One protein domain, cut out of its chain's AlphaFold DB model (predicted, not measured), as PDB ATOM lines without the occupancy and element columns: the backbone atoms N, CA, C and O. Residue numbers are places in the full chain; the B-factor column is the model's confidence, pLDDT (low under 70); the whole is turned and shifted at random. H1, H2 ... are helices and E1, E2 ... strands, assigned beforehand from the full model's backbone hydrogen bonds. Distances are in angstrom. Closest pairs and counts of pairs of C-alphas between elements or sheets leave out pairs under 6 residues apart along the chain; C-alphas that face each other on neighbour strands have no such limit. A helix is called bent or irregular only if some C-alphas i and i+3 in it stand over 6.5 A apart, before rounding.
ATOM      1  N   THR A  31     146.630 181.863 182.569       68.94
ATOM      2  CA  THR A  31     145.992 182.392 183.783       68.94
ATOM      3  C   THR A  31     145.659 183.871 183.610       68.94
ATOM      4  O   THR A  31     146.233 184.550 182.760       68.94
ATOM      5  N   TYR A  32     144.701 184.375 184.387       76.75
ATOM      6  CA  TYR A  32     144.285 185.775 184.320       76.75
ATOM      7  C   TYR A  32     144.305 186.383 185.713       76.75
ATOM      8  O   TYR A  32     143.438 186.064 186.531       76.75
ATOM      9  N   GLU A  33     145.286 187.238 185.978       77.88
ATOM     10  CA  GLU A  33     145.597 187.762 187.313       77.88
ATOM     11  C   GLU A  33     145.242 189.240 187.438       77.88
ATOM     12  O   GLU A  33     145.390 190.004 186.483       77.88
ATOM     13  N   LEU A  34     144.755 189.649 188.611       78.06
ATOM     14  CA  LEU A  34     144.337 191.018 188.890       78.06
ATOM     15  C   LEU A  34     145.527 191.963 188.720       78.06
ATOM     16  O   LEU A  34     146.500 191.909 189.465       78.06
ATOM     17  N   SER A  35     145.415 192.856 187.745       76.50
ATOM     18  CA  SER A  35     146.435 193.847 187.457       76.50
ATOM     19  C   SER A  35     146.172 195.119 188.243       76.50
ATOM     20  O   SER A  35     145.068 195.667 188.207       76.50
ATOM     21  N   THR A  36     147.210 195.624 188.906       66.75
ATOM     22  CA  THR A  36     147.180 196.926 189.581       66.75
ATOM     23  C   THR A  36     147.619 198.063 188.660       66.75
ATOM     24  O   THR A  36     147.397 199.223 188.982       66.75
ATOM     25  N   THR A  37     148.189 197.769 187.489       68.12
ATOM     26  CA  THR A  37     148.613 198.760 186.488       68.12
ATOM     27  C   THR A  37     148.051 198.428 185.106       68.12
ATOM     28  O   THR A  37     147.572 197.323 184.850       68.12
ATOM     29  N   VAL A  38     148.075 199.411 184.201       70.75
ATOM     30  CA  VAL A  38     147.751 199.204 182.785       70.75
ATOM     31  C   VAL A  38     148.991 199.496 181.963       70.75
ATOM     32  O   VAL A  38     149.491 200.621 181.954       70.75
ATOM     33  N   GLU A  39     149.469 198.478 181.267       74.00
ATOM     34  CA  GLU A  39     150.651 198.538 180.411       74.00
ATOM     35  C   GLU A  39     150.245 198.522 178.936       74.00
ATOM     36  O   GLU A  39     149.338 197.796 178.522       74.00
ATOM     37  N   ALA A  40     150.910 199.347 178.131       68.94
ATOM     38  CA  ALA A  40     150.678 199.385 176.695       68.94
ATOM     39  C   ALA A  40     151.272 198.150 176.009       68.94
ATOM     40  O   ALA A  40     152.399 197.759 176.293       68.94
ATOM     41  N   GLY A  41     150.535 197.585 175.055       68.62
ATOM     42  CA  GLY A  41     150.908 196.368 174.332       68.62
ATOM     43  C   GLY A  41     150.396 195.079 174.976       68.62
ATOM     44  O   GLY A  41     150.533 194.021 174.369       68.62
ATOM     45  N   GLU A  42     149.775 195.168 176.153       80.00
ATOM     46  CA  GLU A  42     149.310 194.017 176.927       80.00
ATOM     47  C   GLU A  42     147.822 193.704 176.715       80.00
ATOM     48  O   GLU A  42     147.044 194.530 176.216       80.00
ATOM     49  N   LYS A  43     147.422 192.490 177.111       81.94
ATOM     50  CA  LYS A  43     146.048 191.982 176.990       81.94
ATOM     51  C   LYS A  43     145.379 191.844 178.347       81.94
ATOM     52  O   LYS A  43     145.951 191.271 179.274       81.94
ATOM     53  N   TYR A  44     144.130 192.288 178.433       87.50
ATOM     54  CA  TYR A  44     143.365 192.269 179.674       87.50
ATOM     55  C   TYR A  44     141.938 191.776 179.473       87.50
ATOM     56  O   TYR A  44     141.313 191.985 178.431       87.50
ATOM     57  N   ILE A  45     141.386 191.194 180.531       90.12
ATOM     58  CA  ILE A  45     139.951 190.982 180.687       90.12
ATOM     59  C   ILE A  45     139.388 192.141 181.500       90.12
ATOM     60  O   ILE A  45     139.838 192.412 182.613       90.12
ATOM     61  N   ILE A  46     138.373 192.804 180.948       90.81
ATOM     62  CA  ILE A  46     137.717 193.951 181.573       90.81
ATOM     63  C   ILE A  46     136.490 193.458 182.339       90.81
ATOM     64  O   ILE A  46     135.518 193.008 181.728       90.81
ATOM     65  N   VAL A  47     136.519 193.555 183.669       87.00
ATOM     66  CA  VAL A  47     135.456 193.062 184.556       87.00
ATOM     67  C   VAL A  47     134.793 194.219 185.299       87.00
ATOM     68  O   VAL A  47     135.454 195.067 185.897       87.00
ATOM     69  N   SER A  48     133.462 194.248 185.288       83.25
ATOM     70  CA  SER A  48     132.650 195.202 186.049       83.25
ATOM     71  C   SER A  48     131.428 194.491 186.627       83.25
ATOM     72  O   SER A  48     130.741 193.749 185.924       83.25
ATOM     73  N   ASN A  49     131.163 194.690 187.923       80.50
ATOM     74  CA  ASN A  49     130.092 194.014 188.673       80.50
ATOM     75  C   ASN A  49     130.113 192.471 188.570       80.50
ATOM     76  O   ASN A  49     129.059 191.843 188.552       80.50
ATOM     77  N   GLY A  50     131.300 191.860 188.473       79.06
ATOM     78  CA  GLY A  50     131.457 190.406 188.320       79.06
ATOM     79  C   GLY A  50     131.173 189.873 186.912       79.06
ATOM     80  O   GLY A  50     131.176 188.663 186.704       79.06
ATOM     81  N   TYR A  51     130.947 190.749 185.930       85.31
ATOM     82  CA  TYR A  51     130.769 190.373 184.531       85.31
ATOM     83  C   TYR A  51     131.950 190.860 183.693       85.31
ATOM     84  O   TYR A  51     132.360 192.011 183.813       85.31
ATOM     85  N   SER A  52     132.472 189.999 182.827       91.69
ATOM     86  CA  SER A  52     133.510 190.292 181.840       91.69
ATOM     87  C   SER A  52     132.909 190.799 180.529       91.69
ATOM     88  O   SER A  52     131.901 190.265 180.052       91.69
ATOM     89  N   LEU A  53     133.513 191.845 179.961       90.75
ATOM     90  CA  LEU A  53     133.122 192.430 178.680       90.75
ATOM     91  C   LEU A  53     133.499 191.506 177.527       90.75
ATOM     92  O   LEU A  53     134.668 191.167 177.363       90.75
ATOM     93  N   THR A  54     132.524 191.193 176.674       88.75
ATOM     94  CA  THR A  54     132.752 190.364 175.485       88.75
ATOM     95  C   THR A  54     132.602 191.149 174.182       88.75
ATOM     96  O   THR A  54     131.834 192.106 174.105       88.75
ATOM     97  N   ASN A  55     133.251 190.699 173.110       85.50
ATOM     98  CA  ASN A  55     133.029 191.180 171.739       85.50
ATOM     99  C   ASN A  55     131.811 190.516 171.057       85.50
ATOM    100  O   ASN A  55     131.661 190.529 169.833       85.50
ATOM    101  N   LYS A  56     130.916 189.911 171.840       85.06
ATOM    102  CA  LYS A  56     129.606 189.464 171.367       85.06
ATOM    103  C   LYS A  56     128.588 190.572 171.542       85.06
ATOM    104  O   LYS A  56     128.809 191.571 172.212       85.06
ATOM    105  N   VAL A  57     127.453 190.388 170.897       83.75
ATOM    106  CA  VAL A  57     126.412 191.392 170.780       83.75
ATOM    107  C   VAL A  57     125.189 190.951 171.592       83.75
ATOM    108  O   VAL A  57     124.777 189.800 171.476       83.75
ATOM    109  N   ALA A  58     124.609 191.848 172.391       83.56
ATOM    110  CA  ALA A  58     123.430 191.602 173.224       83.56
ATOM    111  C   ALA A  58     122.397 192.735 173.127       83.56
ATOM    112  O   ALA A  58     122.723 193.894 172.861       83.56
ATOM    113  N   ASP A  59     121.134 192.402 173.382       82.44
ATOM    114  CA  ASP A  59     120.046 193.376 173.464       82.44
ATOM    115  C   ASP A  59     120.080 194.091 174.822       82.44
ATOM    116  O   ASP A  59     119.487 193.637 175.802       82.44
ATOM    117  N   VAL A  60     120.765 195.234 174.876       79.25
ATOM    118  CA  VAL A  60     120.885 196.033 176.102       79.25
ATOM    119  C   VAL A  60     119.934 197.237 176.052       79.25
ATOM    120  O   VAL A  60     119.896 197.946 175.047       79.25
ATOM    121  N   PRO A  61     119.155 197.534 177.112       73.06
ATOM    122  CA  PRO A  61     118.237 198.677 177.132       73.06
ATOM    123  C   PRO A  61     118.956 200.042 177.108       73.06
ATOM    124  O   PRO A  61     119.171 200.682 178.135       73.06
ATOM    125  N   THR A  62     119.314 200.518 175.919       73.56
ATOM    126  CA  THR A  62     120.018 201.792 175.695       73.56
ATOM    127  C   THR A  62     119.071 202.898 175.213       73.56
ATOM    128  O   THR A  62     117.925 202.635 174.838       73.56
ATOM    129  N   ALA A  63     119.538 204.155 175.186       66.81
ATOM    130  CA  ALA A  63     118.721 205.344 174.886       66.81
ATOM    131  C   ALA A  63     117.952 205.293 173.544       66.81
ATOM    132  O   ALA A  63     116.960 205.999 173.386       66.81
ATOM    133  N   ASN A  64     118.368 204.435 172.602       66.06
ATOM    134  CA  ASN A  64     117.740 204.256 171.289       66.06
ATOM    135  C   ASN A  64     117.214 202.825 171.038       66.06
ATOM    136  O   ASN A  64     117.013 202.453 169.882       66.06
ATOM    137  N   GLY A  65     117.003 202.013 172.086       62.47
ATOM    138  CA  GLY A  65     116.554 200.616 171.949       62.47
ATOM    139  C   GLY A  65     117.568 199.735 171.213       62.47
ATOM    140  O   GLY A  65     117.189 198.897 170.400       62.47
ATOM    141  N   GLY A  66     118.853 200.015 171.430       60.78
ATOM    142  CA  GLY A  66     119.953 199.510 170.627       60.78
ATOM    143  C   GLY A  66     120.677 198.328 171.250       60.78
ATOM    144  O   GLY A  66     120.909 198.271 172.450       60.78
ATOM    145  N   VAL A  67     121.102 197.449 170.363       69.12
ATOM    146  CA  VAL A  67     122.047 196.364 170.569       69.12
ATOM    147  C   VAL A  67     123.409 196.901 171.069       69.12
ATOM    148  O   VAL A  67     123.940 197.845 170.480       69.12
ATOM    149  N   SER A  68     123.960 196.323 172.142       85.06
ATOM    150  CA  SER A  68     125.261 196.662 172.756       85.06
ATOM    151  C   SER A  68     126.167 195.424 172.833       85.06
ATOM    152  O   SER A  68     125.822 194.372 172.295       85.06
ATOM    153  N   LEU A  69     127.324 195.524 173.489       88.06
ATOM    154  CA  LEU A  69     128.195 194.377 173.738       88.06
ATOM    155  C   LEU A  69     127.662 193.493 174.875       88.06
ATOM    156  O   LEU A  69     127.100 193.986 175.852       88.06
ATOM    157  N   ALA A  70     127.818 192.182 174.732       87.56
ATOM    158  CA  ALA A  70     127.383 191.189 175.704       87.56
ATOM    159  C   ALA A  70     128.369 191.086 176.877       87.56
ATOM    160  O   ALA A  70     129.491 191.600 176.829       87.56
ATOM    161  N   SER A  71     127.947 190.400 177.933       88.56
ATOM    162  CA  SER A  71     128.743 190.165 179.130       88.56
ATOM    163  C   SER A  71     128.728 188.679 179.500       88.56
ATOM    164  O   SER A  71     127.756 187.975 179.219       88.56
ATOM    165  N   THR A  72     129.796 188.211 180.142       88.56
ATOM    166  CA  THR A  72     129.900 186.846 180.679       88.56
ATOM    167  C   THR A  72     130.170 186.930 182.173       88.56
ATOM    168  O   THR A  72     131.073 187.649 182.589       88.56
ATOM    169  N   LEU A  73     129.393 186.227 183.000       84.06
ATOM    170  CA  LEU A  73     129.663 186.153 184.439       84.06
ATOM    171  C   LEU A  73     131.020 185.474 184.669       84.06
ATOM    172  O   LEU A  73     131.245 184.387 184.138       84.06
ATOM    173  N   VAL A  74     131.885 186.083 185.478       82.75
ATOM    174  CA  VAL A  74     133.189 185.516 185.838       82.75
ATOM    175  C   VAL A  74     133.280 185.221 187.327       82.75
ATOM    176  O   VAL A  74     132.694 185.917 188.155       82.75
ATOM    177  N   THR A  75     134.012 184.165 187.670       78.44
ATOM    178  CA  THR A  75     134.319 183.794 189.058       78.44
ATOM    179  C   THR A  75     135.762 184.162 189.354       78.44
ATOM    180  O   THR A  75     136.644 183.842 188.562       78.44
ATOM    181  N   VAL A  76     135.998 184.829 190.483       68.38
ATOM    182  CA  VAL A  76     137.326 185.279 190.913       68.38
ATOM    183  C   VAL A  76     137.669 184.621 192.249       68.38
ATOM    184  O   VAL A  76     136.848 184.660 193.165       68.38
ATOM    185  N   SER A  77     138.861 184.033 192.352       65.44
ATOM    186  CA  SER A  77     139.460 183.519 193.595       65.44
ATOM    187  C   SER A  77     140.918 183.949 193.636       65.44
ATOM    188  O   SER A  77     141.585 183.862 192.610       65.44
ATOM    189  N   ASP A  78     141.395 184.432 194.782       69.75
ATOM    190  CA  ASP A  78     142.813 184.779 194.998       69.75
ATOM    191  C   ASP A  78     143.378 185.743 193.940       69.75
ATOM    192  O   ASP A  78     144.490 185.595 193.447       69.75
ATOM    193  N   GLY A  79     142.559 186.717 193.526       66.38
ATOM    194  CA  GLY A  79     142.933 187.677 192.487       66.38
ATOM    195  C   GLY A  79     143.007 187.090 191.073       66.38
ATOM    196  O   GLY A  79     143.467 187.784 190.175       66.38
ATOM    197  N   LYS A  80     142.534 185.859 190.832       74.25
ATOM    198  CA  LYS A  80     142.542 185.211 189.510       74.25
ATOM    199  C   LYS A  80     141.141 184.864 189.019       74.25
ATOM    200  O   LYS A  80     140.280 184.467 189.809       74.25
ATOM    201  N   ILE A  81     140.900 184.958 187.709       71.25
ATOM    202  CA  ILE A  81     139.661 184.439 187.105       71.25
ATOM    203  C   ILE A  81     139.745 182.910 187.034       71.25
ATOM    204  O   ILE A  81     140.636 182.357 186.399       71.25
ATOM    205  N   THR A  82     138.798 182.230 187.683       71.38
ATOM    206  CA  THR A  82     138.711 180.758 187.768       71.38
ATOM    207  C   THR A  82     137.583 180.165 186.921       71.38
ATOM    208  O   THR A  82     137.522 178.952 186.719       71.38
ATOM    209  N   SER A  83     136.676 181.002 186.413       77.31
ATOM    210  CA  SER A  83     135.688 180.614 185.401       77.31
ATOM    211  C   SER A  83     136.313 180.536 184.006       77.31
ATOM    212  O   SER A  83     137.320 181.185 183.749       77.31
ATOM    213  N   GLU A  84     135.666 179.817 183.085       81.69
ATOM    214  CA  GLU A  84     136.071 179.770 181.674       81.69
ATOM    215  C   GLU A  84     136.227 181.181 181.078       81.69
ATOM    216  O   GLU A  84     135.363 182.045 181.259       81.69
ATOM    217  N   VAL A  85     137.328 181.390 180.352       80.62
ATOM    218  CA  VAL A  85     137.588 182.599 179.569       80.62
ATOM    219  C   VAL A  85     137.599 182.225 178.094       80.62
ATOM    220  O   VAL A  85     138.300 181.304 177.685       80.62
ATOM    221  N   THR A  86     136.831 182.957 177.291       82.38
ATOM    222  CA  THR A  86     136.771 182.793 175.837       82.38
ATOM    223  C   THR A  86     137.476 183.953 175.129       82.38
ATOM    224  O   THR A  86     137.544 185.055 175.668       82.38
ATOM    225  N   ASP A  87     137.961 183.752 173.899       80.81
ATOM    226  CA  ASP A  87     138.718 184.772 173.140       80.81
ATOM    227  C   ASP A  87     137.995 186.125 173.015       80.81
ATOM    228  O   ASP A  87     138.611 187.191 172.982       80.81
ATOM    229  N   ASP A  88     136.661 186.114 172.973       85.25
ATOM    230  CA  ASP A  88     135.866 187.337 172.914       85.25
ATOM    231  C   ASP A  88     135.900 188.166 174.209       85.25
ATOM    232  O   ASP A  88     135.435 189.300 174.178       85.25
ATOM    233  N   MET A  89     136.454 187.646 175.310       89.00
ATOM    234  CA  MET A  89     136.656 188.348 176.589       89.00
ATOM    235  C   MET A  89     138.015 189.064 176.692       89.00
ATOM    236  O   MET A  89     138.212 189.845 177.624       89.00
ATOM    237  N   ILE A  90     138.954 188.801 175.775       87.19
ATOM    238  CA  ILE A  90     140.354 189.247 175.866       87.19
ATOM    239  C   ILE A  90     140.569 190.502 175.013       87.19
ATOM    240  O   ILE A  90     140.408 190.463 173.797       87.19
ATOM    241  N   TRP A  91     140.940 191.622 175.625       86.56
ATOM    242  CA  TRP A  91     141.080 192.910 174.942       86.56
ATOM    243  C   TRP A  91     142.537 193.382 174.917       86.56
ATOM    244  O   TRP A  91     143.199 193.385 175.950       86.56
ATOM    245  N   ASP A  92     143.023 193.823 173.757       82.00
ATOM    246  CA  ASP A  92     144.361 194.391 173.565       82.00
ATOM    247  C   ASP A  92     144.361 195.897 173.865       82.00
ATOM    248  O   ASP A  92     143.480 196.627 173.392       82.00
ATOM    249  N   PHE A  93     145.356 196.371 174.615       82.69
ATOM    250  CA  PHE A  93     145.498 197.773 175.010       82.69
ATOM    251  C   PHE A  93     146.692 198.409 174.294       82.69
ATOM    252  O   PHE A  93     147.840 198.059 174.544       82.69
ATOM    253  N   ALA A  94     146.448 199.391 173.429       70.38
ATOM    254  CA  ALA A  94     147.495 200.126 172.719       70.38
ATOM    255  C   ALA A  94     147.580 201.580 173.203       70.38
ATOM    256  O   ALA A  94     146.555 202.254 173.341       70.38
ATOM    257  N   GLU A  95     148.797 202.086 173.425       65.00
ATOM    258  CA  GLU A  95     149.011 203.489 173.799       65.00
ATOM    259  C   GLU A  95     148.569 204.428 172.668       65.00
ATOM    260  O   GLU A  95     148.857 204.206 171.488       65.00
ATOM    261  N   GLY A  96     147.862 205.500 173.031       56.59
ATOM    262  CA  GLY A  96     147.393 206.509 172.093       56.59
ATOM    263  C   GLY A  96     147.637 207.927 172.593       56.59
ATOM    264  O   GLY A  96     147.366 208.245 173.749       56.59
ATOM    265  N   THR A  97     148.066 208.818 171.698       50.47
ATOM    266  CA  THR A  97     148.068 210.268 171.946       50.47
ATOM    267  C   THR A  97     146.921 210.920 171.173       50.47
ATOM    268  O   THR A  97     146.719 210.653 169.987       50.47
ATOM    269  N   SER A  98     146.135 211.775 171.834       49.81
ATOM    270  CA  SER A  98     145.103 212.586 171.178       49.81
ATOM    271  C   SER A  98     145.224 214.042 171.613       49.81
ATOM    272  O   SER A  98     145.016 214.364 172.778       49.81
ATOM    273  N   GLU A  99     145.502 214.944 170.666       46.06
ATOM    274  CA  GLU A  99     145.623 216.394 170.915       46.06
ATOM    275  C   GLU A  99     144.327 217.038 171.464       46.06
ATOM    276  O   GLU A  99     144.348 218.167 171.950       46.06
ATOM    277  N   LEU A 100     143.193 216.326 171.402       42.88
ATOM    278  CA  LEU A 100     141.871 216.777 171.852       42.88
ATOM    279  C   LEU A 100     141.439 216.194 173.211       42.88
ATOM    280  O   LEU A 100     140.421 216.636 173.740       42.88
ATOM    281  N   ALA A 101     142.178 215.238 173.792       44.69
ATOM    282  CA  ALA A 101     141.825 214.595 175.071       44.69
ATOM    283  C   ALA A 101     142.026 215.501 176.308       44.69
ATOM    284  O   ALA A 101     141.714 215.107 177.431       44.69
ATOM    285  N   GLY A 102     142.491 216.740 176.116       47.72
ATOM    286  CA  GLY A 102     142.778 217.660 177.215       47.72
ATOM    287  C   GLY A 102     144.041 217.261 178.000       47.72
ATOM    288  O   GLY A 102     144.820 216.443 177.524       47.72
ATOM    289  N   PRO A 103     144.294 217.852 179.181       41.34
ATOM    290  CA  PRO A 103     145.564 217.736 179.915       41.34
ATOM    291  C   PRO A 103     145.823 216.369 180.587       41.34
ATOM    292  O   PRO A 103     146.695 216.283 181.447       41.34
ATOM    293  N   TYR A 104     145.090 215.314 180.226       47.22
ATOM    294  CA  TYR A 104     145.228 213.976 180.805       47.22
ATOM    295  C   TYR A 104     146.058 213.108 179.853       47.22
ATOM    296  O   TYR A 104     145.623 212.786 178.752       47.22
ATOM    297  N   THR A 105     147.297 212.812 180.237       46.66
ATOM    298  CA  THR A 105     148.361 212.371 179.318       46.66
ATOM    299  C   THR A 105     148.537 210.854 179.192       46.66
ATOM    300  O   THR A 105     149.502 210.437 178.563       46.66
ATOM    301  N   THR A 106     147.640 210.022 179.734       56.25
ATOM    302  CA  THR A 106     147.733 208.549 179.631       56.25
ATOM    303  C   THR A 106     146.362 207.913 179.378       56.25
ATOM    304  O   THR A 106     145.495 207.910 180.251       56.25
ATOM    305  N   GLY A 107     146.153 207.362 178.183       66.88
ATOM    306  CA  GLY A 107     144.924 206.663 177.803       66.88
ATOM    307  C   GLY A 107     145.149 205.721 176.621       66.88
ATOM    308  O   GLY A 107     146.155 205.823 175.914       66.88
ATOM    309  N   PHE A 108     144.219 204.787 176.426       76.81
ATOM    310  CA  PHE A 108     144.412 203.596 175.602       76.81
ATOM    311  C   PHE A 108     143.350 203.474 174.510       76.81
ATOM    312  O   PHE A 108     142.170 203.790 174.701       76.81
ATOM    313  N   PHE A 109     143.778 202.967 173.359       76.81
ATOM    314  CA  PHE A 109     142.893 202.373 172.371       76.81
ATOM    315  C   PHE A 109     142.750 200.887 172.685       76.81
ATOM    316  O   PHE A 109     143.752 200.194 172.843       76.81
ATOM    317  N   ILE A 110     141.511 200.407 172.762       83.19
ATOM    318  CA  ILE A 110     141.210 199.033 173.174       83.19
ATOM    319  C   ILE A 110     140.617 198.272 171.981       83.19
ATOM    320  O   ILE A 110     139.698 198.782 171.331       83.19
ATOM    321  N   THR A 111     141.114 197.074 171.674       79.31
ATOM    322  CA  THR A 111     140.639 196.219 170.564       79.31
ATOM    323  C   THR A 111     140.421 194.772 171.006       79.31
ATOM    324  O   THR A 111     140.910 194.366 172.047       79.31
ATOM    325  N   ASN A 112     139.670 193.986 170.232       81.19
ATOM    326  CA  ASN A 112     139.561 192.531 170.400       81.19
ATOM    327  C   ASN A 112     139.597 191.877 169.002       81.19
ATOM    328  O   ASN A 112     138.722 192.153 168.171       81.19
ATOM    329  N   GLY A 113     140.623 191.063 168.725       66.44
ATOM    330  CA  GLY A 113     140.831 190.371 167.440       66.44
ATOM    331  C   GLY A 113     141.394 191.258 166.314       66.44
ATOM    332  O   GLY A 113     142.095 192.228 166.578       66.44
ATOM    333  N   ASP A 114     141.071 190.943 165.047       56.72
ATOM    334  CA  ASP A 114     141.611 191.571 163.816       56.72
ATOM    335  C   ASP A 114     141.179 193.046 163.578       56.72
ATOM    336  O   ASP A 114     140.713 193.430 162.504       56.72
ATOM    337  N   SER A 115     141.395 193.914 164.568       58.91
ATOM    338  CA  SER A 115     141.312 195.384 164.506       58.91
ATOM    339  C   SER A 115     139.909 195.979 164.381       58.91
ATOM    340  O   SER A 115     139.511 196.547 163.360       58.91
ATOM    341  N   LYS A 116     139.180 195.943 165.498       64.69
ATOM    342  CA  LYS A 116     137.929 196.673 165.712       64.69
ATOM    343  C   LYS A 116     137.928 197.307 167.107       64.69
ATOM    344  O   LYS A 116     137.964 196.593 168.105       64.69
ATOM    345  N   TYR A 117     137.928 198.639 167.169       76.38
ATOM    346  CA  TYR A 117     138.046 199.381 168.429       76.38
ATOM    347  C   TYR A 117     136.804 199.230 169.298       76.38
ATOM    348  O   TYR A 117     135.682 199.394 168.809       76.38
ATOM    349  N   LEU A 118     137.007 199.025 170.599       84.31
ATOM    350  CA  LEU A 118     135.967 199.224 171.595       84.31
ATOM    351  C   LEU A 118     135.507 200.676 171.521       84.31
ATOM    352  O   LEU A 118     136.243 201.613 171.845       84.31
ATOM    353  N   SER A 119     134.271 200.853 171.077       79.19
ATOM    354  CA  SER A 119     133.705 202.165 170.833       79.19
ATOM    355  C   SER A 119     132.313 202.294 171.417       79.19
ATOM    356  O   SER A 119     131.571 201.319 171.559       79.19
ATOM    357  N   ARG A 120     131.929 203.528 171.731       79.44
ATOM    358  CA  ARG A 120     130.535 203.852 172.050       79.44
ATOM    359  C   ARG A 120     129.797 204.328 170.801       79.44
ATOM    360  O   ARG A 120     130.352 205.025 169.958       79.44
ATOM    361  N   ALA A 121     128.512 204.026 170.697       74.62
ATOM    362  CA  ALA A 121     127.615 204.674 169.746       74.62
ATOM    363  C   ALA A 121     127.084 206.009 170.314       74.62
ATOM    364  O   ALA A 121     127.292 206.362 171.477       74.62
ATOM    365  N   SER A 122     126.389 206.789 169.482       72.19
ATOM    366  CA  SER A 122     125.748 208.029 169.936       72.19
ATOM    367  C   SER A 122     124.521 207.741 170.811       72.19
ATOM    368  O   SER A 122     123.620 207.011 170.401       72.19
ATOM    369  N   SER A 123     124.452 208.378 171.983       68.62
ATOM    370  CA  SER A 123     123.264 208.434 172.851       68.62
ATOM    371  C   SER A 123     122.408 209.688 172.625       68.62
ATOM    372  O   SER A 123     121.444 209.915 173.345       68.62
ATOM    373  N   GLY A 124     122.748 210.541 171.648       62.38
ATOM    374  CA  GLY A 124     122.045 211.816 171.442       62.38
ATOM    375  C   GLY A 124     122.269 212.846 172.559       62.38
ATOM    376  O   GLY A 124     121.469 213.765 172.700       62.38
ATOM    377  N   GLY A 125     123.340 212.697 173.348       59.69
ATOM    378  CA  GLY A 125     123.732 213.646 174.395       59.69
ATOM    379  C   GLY A 125     123.043 213.444 175.747       59.69
ATOM    380  O   GLY A 125     123.271 214.241 176.644       59.69
ATOM    381  N   THR A 126     122.222 212.401 175.925       60.44
ATOM    382  CA  THR A 126     121.631 212.031 177.226       60.44
ATOM    383  C   THR A 126     121.368 210.524 177.291       60.44
ATOM    384  O   THR A 126     120.881 209.947 176.324       60.44
ATOM    385  N   GLY A 127     121.641 209.886 178.434       70.88
ATOM    386  CA  GLY A 127     121.303 208.478 178.678       70.88
ATOM    387  C   GLY A 127     122.413 207.471 178.358       70.88
ATOM    388  O   GLY A 127     123.571 207.828 178.155       70.88
ATOM    389  N   VAL A 128     122.039 206.191 178.362       76.69
ATOM    390  CA  VAL A 128     122.949 205.050 178.203       76.69
ATOM    391  C   VAL A 128     123.270 204.831 176.722       76.69
ATOM    392  O   VAL A 128     122.358 204.609 175.916       76.69
ATOM    393  N   ALA A 129     124.553 204.895 176.358       75.69
ATOM    394  CA  ALA A 129     125.021 204.630 174.999       75.69
ATOM    395  C   ALA A 129     125.293 203.125 174.783       75.69
ATOM    396  O   ALA A 129     125.863 202.490 175.673       75.69
ATOM    397  N   PRO A 130     124.943 202.555 173.612       80.62
ATOM    398  CA  PRO A 130     125.392 201.217 173.237       80.62
ATOM    399  C   PRO A 130     126.899 201.178 172.990       80.62
ATOM    400  O   PRO A 130     127.455 202.103 172.393       80.62
ATOM    401  N   LEU A 131     127.536 200.079 173.374       84.50
ATOM    402  CA  LEU A 131     128.905 199.746 173.001       84.50
ATOM    403  C   LEU A 131     128.909 198.899 171.737       84.50
ATOM    404  O   LEU A 131     127.986 198.128 171.480       84.50
ATOM    405  N   ASN A 132     129.951 199.040 170.934       77.31
ATOM    406  CA  ASN A 132     130.162 198.195 169.773       77.31
ATOM    407  C   ASN A 132     131.635 198.205 169.355       77.31
ATOM    408  O   ASN A 132     132.419 199.061 169.762       77.31
ATOM    409  N   THR A 133     131.969 197.290 168.456       73.00
ATOM    410  CA  THR A 133     133.289 197.196 167.826       73.00
ATOM    411  C   THR A 133     133.243 197.549 166.330       73.00
ATOM    412  O   THR A 133     134.245 197.547 165.630       73.00
ATOM    413  N   SER A 134     132.070 197.889 165.784       60.97
ATOM    414  CA  SER A 134     131.849 198.010 164.335       60.97
ATOM    415  C   SER A 134     131.672 199.435 163.815       60.97
ATOM    416  O   SER A 134     131.603 199.629 162.602       60.97
ATOM    417  N   THR A 135     131.510 200.428 164.687       55.84
ATOM    418  CA  THR A 135     131.198 201.806 164.267       55.84
ATOM    419  C   THR A 135     132.428 202.653 163.953       55.84
ATOM    420  O   THR A 135     132.265 203.785 163.492       55.84
ATOM    421  N   TYR A 136     133.638 202.120 164.148       58.34
ATOM    422  CA  TYR A 136     134.869 202.897 164.065       58.34
ATOM    423  C   TYR A 136     136.005 202.168 163.331       58.34
ATOM    424  O   TYR A 136     136.302 201.016 163.626       58.34
ATOM    425  N   ASP A 137     136.641 202.863 162.386       56.81
ATOM    426  CA  ASP A 137     137.767 202.400 161.560       56.81
ATOM    427  C   ASP A 137     139.006 203.260 161.884       56.81
ATOM    428  O   ASP A 137     138.886 204.483 162.037       56.81
ATOM    429  N   ALA A 138     140.184 202.628 161.974       55.66
ATOM    430  CA  ALA A 138     141.487 203.252 162.232       55.66
ATOM    431  C   ALA A 138     141.768 204.468 161.333       55.66
ATOM    432  O   ALA A 138     142.408 205.433 161.755       55.66
ATOM    433  N   THR A 139     141.233 204.474 160.111       56.00
ATOM    434  CA  THR A 139     141.395 205.575 159.147       56.00
ATOM    435  C   THR A 139     140.749 206.899 159.583       56.00
ATOM    436  O   THR A 139     141.079 207.943 159.020       56.00
ATOM    437  N   ASN A 140     139.865 206.895 160.592       55.41
ATOM    438  CA  ASN A 140     139.095 208.069 161.025       55.41
ATOM    439  C   ASN A 140     139.363 208.538 162.472       55.41
ATOM    440  O   ASN A 140     138.739 209.526 162.881       55.41
ATOM    441  N   VAL A 141     140.310 207.916 163.200       58.09
ATOM    442  CA  VAL A 141     140.697 208.222 164.608       58.09
ATOM    443  C   VAL A 141     140.894 209.716 164.861       58.09
ATOM    444  O   VAL A 141     140.381 210.266 165.835       58.09
ATOM    445  N   ALA A 142     141.550 210.410 163.931       55.75
ATOM    446  CA  ALA A 142     141.839 211.839 164.050       55.75
ATOM    447  C   ALA A 142     140.586 212.740 164.045       55.75
ATOM    448  O   ALA A 142     140.631 213.860 164.547       55.75
ATOM    449  N   SER A 143     139.463 212.283 163.480       58.06
ATOM    450  CA  SER A 143     138.252 213.103 163.307       58.06
ATOM    451  C   SER A 143     137.231 212.963 164.440       58.06
ATOM    452  O   SER A 143     136.376 213.835 164.604       58.06
ATOM    453  N   LYS A 144     137.293 211.866 165.209       62.50
ATOM    454  CA  LYS A 144     136.335 211.524 166.277       62.50
ATOM    455  C   LYS A 144     136.989 210.698 167.406       62.50
ATOM    456  O   LYS A 144     136.507 209.600 167.683       62.50
ATOM    457  N   PRO A 145     138.087 211.160 168.029       55.53
ATOM    458  CA  PRO A 145     138.903 210.329 168.926       55.53
ATOM    459  C   PRO A 145     138.196 209.940 170.237       55.53
ATOM    460  O   PRO A 145     138.417 208.856 170.765       55.53
ATOM    461  N   HIS A 146     137.263 210.762 170.726       59.34
ATOM    462  CA  HIS A 146     136.514 210.530 171.975       59.34
ATOM    463  C   HIS A 146     135.504 209.364 171.925       59.34
ATOM    464  O   HIS A 146     134.754 209.145 172.876       59.34
ATOM    465  N   TYR A 147     135.409 208.649 170.801       67.94
ATOM    466  CA  TYR A 147     134.539 207.480 170.668       67.94
ATOM    467  C   TYR A 147     135.250 206.155 170.950       67.94
ATOM    468  O   TYR A 147     134.553 205.160 171.124       67.94
ATOM    469  N   CYS A 148     136.584 206.141 170.989       70.00
ATOM    470  CA  CYS A 148     137.404 204.932 171.124       70.00
ATOM    471  C   CYS A 148     138.637 205.109 172.031       70.00
ATOM    472  O   CYS A 148     139.416 204.171 172.171       70.00
ATOM    473  N   TYR A 149     138.812 206.289 172.635       74.19
ATOM    474  CA  TYR A 149     139.896 206.585 173.571       74.19
ATOM    475  C   TYR A 149     139.411 206.490 175.021       74.19
ATOM    476  O   TYR A 149     138.487 207.214 175.409       74.19
ATOM    477  N   TRP A 150     140.038 205.610 175.801       78.31
ATOM    478  CA  TRP A 150     139.660 205.301 177.180       78.31
ATOM    479  C   TRP A 150     140.755 205.738 178.154       78.31
ATOM    480  O   TRP A 150     141.932 205.445 177.951       78.31
ATOM    481  N   ALA A 151     140.359 206.447 179.206       73.94
ATOM    482  CA  ALA A 151     141.231 206.899 180.282       73.94
ATOM    483  C   ALA A 151     140.896 206.177 181.594       73.94
ATOM    484  O   ALA A 151     139.790 205.656 181.768       73.94
ATOM    485  N   PHE A 152     141.865 206.183 182.509       74.38
ATOM    486  CA  PHE A 152     141.794 205.538 183.818       74.38
ATOM    487  C   PHE A 152     142.054 206.566 184.923       74.38
ATOM    488  O   PHE A 152     142.822 207.509 184.728       74.38
ATOM    489  N   GLU A 153     141.404 206.396 186.072       65.50
ATOM    490  CA  GLU A 153     141.687 207.153 187.300       65.50
ATOM    491  C   GLU A 153     142.363 206.236 188.337       65.50
ATOM    492  O   GLU A 153     142.168 205.025 188.261       65.50
ATOM    493  N   ASP A 154     143.135 206.814 189.270       60.12
ATOM    494  CA  ASP A 154     143.920 206.165 190.340       60.12
ATOM    495  C   ASP A 154     143.351 204.850 190.909       60.12
ATOM    496  O   ASP A 154     142.146 204.620 190.984       60.12
ATOM    497  N   ILE A 155     144.250 204.016 191.427       57.62
ATOM    498  CA  ILE A 155     143.964 202.705 192.022       57.62
ATOM    499  C   ILE A 155     143.404 202.872 193.451       57.62
ATOM    500  O   ILE A 155     143.774 203.805 194.172       57.62
ATOM    501  N   ASN A 156     142.483 202.000 193.858       54.94
ATOM    502  CA  ASN A 156     142.059 201.834 195.254       54.94
ATOM    503  C   ASN A 156     143.038 200.920 196.014       54.94
ATOM    504  O   ASN A 156     143.746 200.127 195.405       54.94
ATOM    505  N   ASP A 157     143.027 200.957 197.348       52.47
ATOM    506  CA  ASP A 157     143.918 200.136 198.192       52.47
ATOM    507  C   ASP A 157     143.777 198.611 197.962       52.47
ATOM    508  O   ASP A 157     144.664 197.846 198.326       52.47
ATOM    509  N   ASP A 158     142.678 198.164 197.343       51.53
ATOM    510  CA  ASP A 158     142.376 196.768 196.996       51.53
ATOM    511  C   ASP A 158     142.809 196.367 195.568       51.53
ATOM    512  O   ASP A 158     142.418 195.311 195.068       51.53
ATOM    513  N   GLY A 159     143.579 197.221 194.887       52.72
ATOM    514  CA  GLY A 159     144.059 196.987 193.524       52.72
ATOM    515  C   GLY A 159     143.015 197.232 192.432       52.72
ATOM    516  O   GLY A 159     143.317 197.051 191.254       52.72
ATOM    517  N   THR A 160     141.795 197.664 192.775       55.78
ATOM    518  CA  THR A 160     140.772 198.000 191.774       55.78
ATOM    519  C   THR A 160     141.029 199.363 191.139       55.78
ATOM    520  O   THR A 160     141.384 200.331 191.815       55.78
ATOM    521  N   ILE A 161     140.811 199.473 189.826       64.94
ATOM    522  CA  ILE A 161     140.889 200.763 189.143       64.94
ATOM    523  C   ILE A 161     139.586 201.517 189.410       64.94
ATOM    524  O   ILE A 161     138.496 201.009 189.115       64.94
ATOM    525  N   LYS A 162     139.687 202.740 189.958       63.59
ATOM    526  CA  LYS A 162     138.514 203.536 190.364       63.59
ATOM    527  C   LYS A 162     137.498 203.675 189.245       63.59
ATOM    528  O   LYS A 162     136.305 203.543 189.495       63.59
ATOM    529  N   SER A 163     137.951 203.904 188.013       67.56
ATOM    530  CA  SER A 163     137.077 203.816 186.844       67.56
ATOM    531  C   SER A 163     137.837 203.730 185.519       67.56
ATOM    532  O   SER A 163     138.978 204.178 185.403       67.56
ATOM    533  N   MET A 164     137.141 203.220 184.500       79.50
ATOM    534  CA  MET A 164     137.500 203.353 183.089       79.50
ATOM    535  C   MET A 164     136.446 204.218 182.388       79.50
ATOM    536  O   MET A 164     135.251 203.895 182.432       79.50
ATOM    537  N   PHE A 165     136.860 205.316 181.751       75.75
ATOM    538  CA  PHE A 165     135.933 206.297 181.180       75.75
ATOM    539  C   PHE A 165     136.376 206.871 179.831       75.75
ATOM    540  O   PHE A 165     137.564 206.944 179.524       75.75
ATOM    541  N   LEU A 166     135.407 207.329 179.027       73.38
ATOM    542  CA  LEU A 166     135.681 208.152 177.844       73.38
ATOM    543  C   LEU A 166     135.454 209.627 178.158       73.38
ATOM    544  O   LEU A 166     134.369 210.025 178.600       73.38
ATOM    545  N   PHE A 167     136.463 210.440 177.853       65.31
ATOM    546  CA  PHE A 167     136.393 211.892 177.951       65.31
ATOM    547  C   PHE A 167     135.949 212.512 176.621       65.31
ATOM    548  O   PHE A 167     136.467 212.155 175.560       65.31
ATOM    549  N   SER A 168     135.012 213.462 176.662       61.16
ATOM    550  CA  SER A 168     134.657 214.262 175.487       61.16
ATOM    551  C   SER A 168     135.380 215.606 175.508       61.16
ATOM    552  O   SER A 168     135.439 216.275 176.532       61.16
ATOM    553  N   SER A 169     135.914 216.020 174.358       52.81
ATOM    554  CA  SER A 169     136.735 217.228 174.205       52.81
ATOM    555  C   SER A 169     135.961 218.550 174.332       52.81
ATOM    556  O   SER A 169     136.574 219.617 174.306       52.81
ATOM    557  N   ASP A 170     134.627 218.511 174.413       59.94
ATOM    558  CA  ASP A 170     133.797 219.693 174.654       59.94
ATOM    559  C   ASP A 170     133.506 219.822 176.167       59.94
ATOM    560  O   ASP A 170     132.913 218.921 176.753       59.94
ATOM    561  N   PRO A 171     133.875 220.929 176.836       50.72
ATOM    562  CA  PRO A 171     133.614 221.132 178.268       50.72
ATOM    563  C   PRO A 171     132.118 221.220 178.635       50.72
ATOM    564  O   PRO A 171     131.779 221.376 179.809       50.72
ATOM    565  N   SER A 172     131.211 221.155 177.655       55.28
ATOM    566  CA  SER A 172     129.766 221.009 177.863       55.28
ATOM    567  C   SER A 172     129.251 219.558 177.806       55.28
ATOM    568  O   SER A 172     128.049 219.341 177.973       55.28
ATOM    569  N   ASP A 173     130.137 218.573 177.626       63.53
ATOM    570  CA  ASP A 173     129.788 217.165 177.419       63.53
ATOM    571  C   ASP A 173     129.837 216.278 178.682       63.53
ATOM    572  O   ASP A 173     130.208 216.666 179.795       63.53
ATOM    573  N   TYR A 174     129.386 215.041 178.476       70.25
ATOM    574  CA  TYR A 174     129.261 213.975 179.459       70.25
ATOM    575  C   TYR A 174     130.530 213.112 179.528       70.25
ATOM    576  O   TYR A 174     131.166 212.856 178.504       70.25
ATOM    577  N   VAL A 175     130.839 212.602 180.723       75.56
ATOM    578  CA  VAL A 175     131.795 211.508 180.949       75.56
ATOM    579  C   VAL A 175     131.018 210.201 180.972       75.56
ATOM    580  O   VAL A 175     129.967 210.117 181.614       75.56
ATOM    581  N   PHE A 176     131.516 209.198 180.255       78.25
ATOM    582  CA  PHE A 176     130.865 207.897 180.159       78.25
ATOM    583  C   PHE A 176     131.703 206.813 180.826       78.25
ATOM    584  O   PHE A 176     132.900 206.738 180.566       78.25
ATOM    585  N   PHE A 177     131.060 205.968 181.630       81.31
ATOM    586  CA  PHE A 177     131.703 204.879 182.372       81.31
ATOM    587  C   PHE A 177     131.347 203.528 181.777       81.31
ATOM    588  O   PHE A 177     130.281 203.383 181.182       81.31
ATOM    589  N   LEU A 178     132.211 202.532 181.953       84.69
ATOM    590  CA  LEU A 178     131.862 201.159 181.615       84.69
ATOM    591  C   LEU A 178     131.069 200.518 182.756       84.69
ATOM    592  O   LEU A 178     131.487 200.562 183.911       84.69
ATOM    593  N   ARG A 179     129.942 199.882 182.430       84.06
ATOM    594  CA  ARG A 179     129.154 199.130 183.405       84.06
ATOM    595  C   ARG A 179     128.772 197.758 182.868       84.06
ATOM    596  O   ARG A 179     128.124 197.655 181.828       84.06
ATOM    597  N   GLY A 180     129.136 196.725 183.622       82.75
ATOM    598  CA  GLY A 180     128.715 195.346 183.385       82.75
ATOM    599  C   GLY A 180     127.407 195.006 184.102       82.75
ATOM    600  O   GLY A 180     127.166 195.451 185.229       82.75
ATOM    601  N   ALA A 181     126.558 194.218 183.444       79.94
ATOM    602  CA  ALA A 181     125.353 193.605 184.001       79.94
ATOM    603  C   ALA A 181     125.027 192.311 183.239       79.94
ATOM    604  O   ALA A 181     125.526 192.113 182.137       79.94
ATOM    605  N   GLU A 182     124.134 191.473 183.775       79.88
ATOM    606  CA  GLU A 182     123.700 190.211 183.144       79.88
ATOM    607  C   GLU A 182     123.174 190.391 181.708       79.88
ATOM    608  O   GLU A 182     123.395 189.550 180.846       79.88
ATOM    609  N   ALA A 183     122.501 191.512 181.424       80.19
ATOM    610  CA  ALA A 183     121.947 191.793 180.099       80.19
ATOM    611  C   ALA A 183     123.013 192.156 179.043       80.19
ATOM    612  O   ALA A 183     122.699 192.192 177.855       80.19
ATOM    613  N   GLY A 184     124.243 192.451 179.465       84.62
ATOM    614  CA  GLY A 184     125.326 192.967 178.634       84.62
ATOM    615  C   GLY A 184     125.958 194.224 179.228       84.62
ATOM    616  O   GLY A 184     125.550 194.718 180.282       84.62
ATOM    617  N   PHE A 185     126.969 194.741 178.543       87.06
ATOM    618  CA  PHE A 185     127.633 195.979 178.919       87.06
ATOM    619  C   PHE A 185     126.947 197.199 178.329       87.06
ATOM    620  O   PHE A 185     126.465 197.197 177.192       87.06
ATOM    621  N   ASP A 186     126.981 198.287 179.087       84.25
ATOM    622  CA  ASP A 186     126.552 199.591 178.620       84.25
ATOM    623  C   ASP A 186     127.442 200.730 179.114       84.25
ATOM    624  O   ASP A 186     128.429 200.527 179.827       84.25
ATOM    625  N   CYS A 187     127.131 201.935 178.636       81.69
ATOM    626  CA  CYS A 187     127.947 203.113 178.866       81.69
ATOM    627  C   CYS A 187     127.081 204.279 179.379       81.69
ATOM    628  O   CYS A 187     126.610 205.102 178.577       81.69
ATOM    629  N   PRO A 188     126.754 204.328 180.687       80.56
ATOM    630  CA  PRO A 188     126.022 205.443 181.281       80.56
ATOM    631  C   PRO A 188     126.857 206.728 181.250       80.56
ATOM    632  O   PRO A 188     128.030 206.728 181.616       80.56
ATOM    633  N   GLY A 189     126.235 207.831 180.824       78.25
ATOM    634  CA  GLY A 189     126.852 209.158 180.802       78.25
ATOM    635  C   GLY A 189     126.367 210.061 181.935       78.25
ATOM    636  O   GLY A 189     125.170 210.097 182.231       78.25
ATOM    637  N   VAL A 190     127.273 210.849 182.515       76.81
ATOM    638  CA  VAL A 190     126.972 211.911 183.500       76.81
ATOM    639  C   VAL A 190     127.633 213.227 183.098       76.81
ATOM    640  O   VAL A 190     128.637 213.218 182.395       76.81
ATOM    641  N   SER A 191     127.101 214.369 183.542       74.69
ATOM    642  CA  SER A 191     127.777 215.652 183.319       74.69
ATOM    643  C   SER A 191     129.132 215.676 184.030       74.69
ATOM    644  O   SER A 191     129.254 215.169 185.146       74.69
ATOM    645  N   GLN A 192     130.133 216.323 183.429       71.31
ATOM    646  CA  GLN A 192     131.493 216.399 183.977       71.31
ATOM    647  C   GLN A 192     131.549 216.925 185.427       71.31
ATOM    648  O   GLN A 192     132.364 216.472 186.223       71.31
ATOM    649  N   SER A 193     130.630 217.816 185.814       71.12
ATOM    650  CA  SER A 193     130.507 218.330 187.188       71.12
ATOM    651  C   SER A 193     130.208 217.265 188.252       71.12
ATOM    652  O   SER A 193     130.357 217.542 189.436       71.12
ATOM    653  N   ASN A 194     129.739 216.081 187.849       70.19
ATOM    654  CA  ASN A 194     129.337 214.993 188.744       70.19
ATOM    655  C   ASN A 194     130.324 213.811 188.701       70.19
ATOM    656  O   ASN A 194     130.007 212.731 189.213       70.19
ATOM    657  N   MET A 195     131.495 214.001 188.078       70.00
ATOM    658  CA  MET A 195     132.516 212.968 187.888       70.00
ATOM    659  C   MET A 195     132.956 212.357 189.224       70.00
ATOM    660  O   MET A 195     132.753 211.162 189.400       70.00
ATOM    661  N   GLU A 196     133.401 213.162 190.198       67.75
ATOM    662  CA  GLU A 196     133.856 212.699 191.530       67.75
ATOM    663  C   GLU A 196     132.871 211.731 192.206       67.75
ATOM    664  O   GLU A 196     133.251 210.674 192.700       67.75
ATOM    665  N   SER A 197     131.571 212.043 192.172       67.50
ATOM    666  CA  SER A 197     130.535 211.187 192.767       67.50
ATOM    667  C   SER A 197     130.216 209.919 191.966       67.50
ATOM    668  O   SER A 197     129.613 208.992 192.501       67.50
ATOM    669  N   SER A 198     130.566 209.881 190.681       66.31
ATOM    670  CA  SER A 198     130.238 208.772 189.774       66.31
ATOM    671  C   SER A 198     131.333 207.709 189.726       66.31
ATOM    672  O   SER A 198     131.011 206.544 189.509       66.31
ATOM    673  N   LEU A 199     132.583 208.094 189.995       65.62
ATOM    674  CA  LEU A 199     133.754 207.210 190.015       65.62
ATOM    675  C   LEU A 199     133.582 206.057 191.014       65.62
ATOM    676  O   LEU A 199     133.846 204.909 190.690       65.62
ATOM    677  N   ALA A 200     132.980 206.322 192.175       66.06
ATOM    678  CA  ALA A 200     132.698 205.292 193.178       66.06
ATOM    679  C   ALA A 200     131.600 204.280 192.783       66.06
ATOM    680  O   ALA A 200     131.474 203.236 193.418       66.06
ATOM    681  N   ASN A 201     130.767 204.582 191.782       70.25
ATOM    682  CA  ASN A 201     129.598 203.758 191.447       70.25
ATOM    683  C   ASN A 201     129.854 202.753 190.315       70.25
ATOM    684  O   ASN A 201     129.026 201.865 190.109       70.25
ATOM    685  N   TYR A 202     130.957 202.899 189.575       70.25
ATOM    686  CA  TYR A 202     131.270 202.072 188.404       70.25
ATOM    687  C   TYR A 202     132.746 201.623 188.393       70.25
ATOM    688  O   TYR A 202     133.471 201.954 187.450       70.25
ATOM    689  N   PRO A 203     133.200 200.882 189.426       75.06
ATOM    690  CA  PRO A 203     134.564 200.366 189.477       75.06
ATOM    691  C   PRO A 203     134.812 199.325 188.379       75.06
ATOM    692  O   PRO A 203     133.898 198.595 187.962       75.06
ATOM    693  N   VAL A 204     136.064 199.249 187.927       77.31
ATOM    694  CA  VAL A 204     136.516 198.307 186.896       77.31
ATOM    695  C   VAL A 204     137.738 197.547 187.403       77.31
ATOM    696  O   VAL A 204     138.674 198.129 187.943       77.31
ATOM    697  N   GLN A 205     137.727 196.232 187.214       81.81
ATOM    698  CA  GLN A 205     138.860 195.349 187.467       81.81
ATOM    699  C   GLN A 205     139.457 194.904 186.134       81.81
ATOM    700  O   GLN A 205     138.716 194.568 185.205       81.81
ATOM    701  N   LEU A 206     140.784 194.890 186.049       83.50
ATOM    702  CA  LEU A 206     141.510 194.373 184.895       83.50
ATOM    703  C   LEU A 206     142.281 193.132 185.313       83.50
ATOM    704  O   LEU A 206     143.021 193.179 186.289       83.50
ATOM    705  N   TYR A 207     142.118 192.044 184.567       81.44
ATOM    706  CA  TYR A 207     142.910 190.833 184.763       81.44
ATOM    707  C   TYR A 207     143.843 190.661 183.567       81.44
ATOM    708  O   TYR A 207     143.352 190.512 182.444       81.44
ATOM    709  N   LYS A 208     145.160 190.750 183.781       81.56
ATOM    710  CA  LYS A 208     146.174 190.590 182.728       81.56
ATOM    711  C   LYS A 208     146.240 189.117 182.337       81.56
ATOM    712  O   LYS A 208     146.211 188.253 183.209       81.56
ATOM    713  N   ALA A 209     146.278 188.835 181.039       68.81
ATOM    714  CA  ALA A 209     146.531 187.483 180.559       68.81
ATOM    715  C   ALA A 209     148.009 187.148 180.783       68.81
ATOM    716  O   ALA A 209     148.880 187.766 180.173       68.81
ATOM    717  N   THR A 210     148.273 186.179 181.646       58.22
ATOM    718  CA  THR A 210     149.606 185.639 181.901       58.22
ATOM    719  C   THR A 210     149.632 184.240 181.309       58.22
ATOM    720  O   THR A 210     148.945 183.330 181.785       58.22
ATOM    721  N   GLU A 211     150.366 184.066 180.215       49.25
ATOM    722  CA  GLU A 211     150.663 182.729 179.712       49.25
ATOM    723  C   GLU A 211     151.538 182.049 180.764       49.25
ATOM    724  O   GLU A 211     152.593 182.582 181.108       49.25
ATOM    725  N   ALA A 212     151.092 180.915 181.321       42.94
ATOM    726  CA  ALA A 212     152.040 180.052 182.005       42.94
ATOM    727  C   ALA A 212     153.081 179.678 180.956       42.94
ATOM    728  O   ALA A 212     152.737 179.088 179.925       42.94
TER     729      ALA A 212
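What this domain is: This is residues 31 to 212 of the 742 residues of the protein "Dockerin domain-containing protein" of Clostridiaceae bacterium (UniProt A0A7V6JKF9). One strongly twisted sheet folds round into a loose, incompletely closed barrel of E2, E5, E6, E7, E8 and E11, in which E11 comes back beside E8 near one end without pairing with it. The bent hairpin of E3 and E4 runs off from E2 to one side, E1 lies along E11 towards one end of the long axis, and the hairpin of E9 and E10 with the short helix H2 beside it lies towards the other end. The printed part has 182 residues, with eleven named strands and two named helices: along the chain E1 to E6 come first, then H1, then E7 to E10, then H2, and last E11; the sheet of eleven strands is branched at E2, which has three neighbours, and its neighbour pairs are antiparallel. The class is mostly strand, with under half of the residues, 80 of 182, in named elements. The whole is compact, with a radius of gyration of the C-alphas of 15.2 A and spans of 44 by 35 by 34 A.

Where its parts are: E1, residues 31 to 34, begins at C-alpha 31 at (145.992, 182.392, 183.783). E2 is residues 43 to 48, 16.5 A long. E3, residues 51 to 59, 15.7 A from end to end, bends by 105 degrees at residue 55. E4 is residues 67 to 73, 18.8 A; E5 is residues 90 to 95, 16.8 A; and E6 is residues 107 to 111, 13.4 A. H1, residues 138 to 143, is irregular, with C-alphas 139 and 142 at 8.0 A. E7, residues 149 to 155, is 19.3 A long and begins at C-alpha 149 at (139.896, 206.585, 173.571). E8 is residues 161 to 166, 14.5 A; E9 is residues 174 to 177; and E10 is residues 187 to 191, 13.3 A. H2, residues 192 to 199, is also irregular, with C-alphas 193 and 196 at 7.9 A. E11, residues 205 to 211, 18.9 A long, ends at C-alpha 211 at (150.663, 182.729, 179.712).

How they stand to each other: E1, an edge strand, is antiparallel to E11 at 147 degrees, with N 33 and O 208 at 3.1 A. E2 has E3 and E5 on one side and E11 on the other; N 45 and O 207 are 2.8 A apart, N 53 and O 46 2.9 A, and N 44 and O 91 2.9 A. E2, E3 and E4 form a meander, each strand the antiparallel neighbour of the one before, and with E5 a Greek key, E5 being the antiparallel neighbour of E2. In the hairpin of E3 and E4, N 58 and O 68 are 2.8 A apart. E5 and E6 are a hairpin, with N 94 and O 109 at 2.9 A. E6 pairs with E7 through N 108 and O 150, 2.8 A. E7, E8, E9 and E10 form a second meander, with N 151 and O 165 at 2.9 A, N 166 and O 176 at 3.0 A, and N 175 and O 190 at 2.8 A. The closest C-alphas of E8 and E11, those of Ile 161 and Gln 205, are 6.0 A apart. H2 is on the sheet but at the sheet's level, 2.7 A in height; its closest C-alpha pair with E9 is Gln 192 and Tyr 174, 5.6 A. H1 is not on the sheet. Of the O i to N i+4 pairs, 0 of 2 in H1 and 2 of 4 in H2 are within hydrogen-bond range; of O i to N i+3 pairs in H1, 1 of 3 is.

The domain as a whole: The two C-alphas farthest apart, those of Ser 172 and Ala 212, are 46.8 A apart. The printed part has no cut. The links E4 to E5, E5 to E6 and E6 to H1 are long. The mean pLDDT of the printed part is 71.3, and 76 residues are under 70, among them residues 95 to 107, 134 to 147 and 153 to 163.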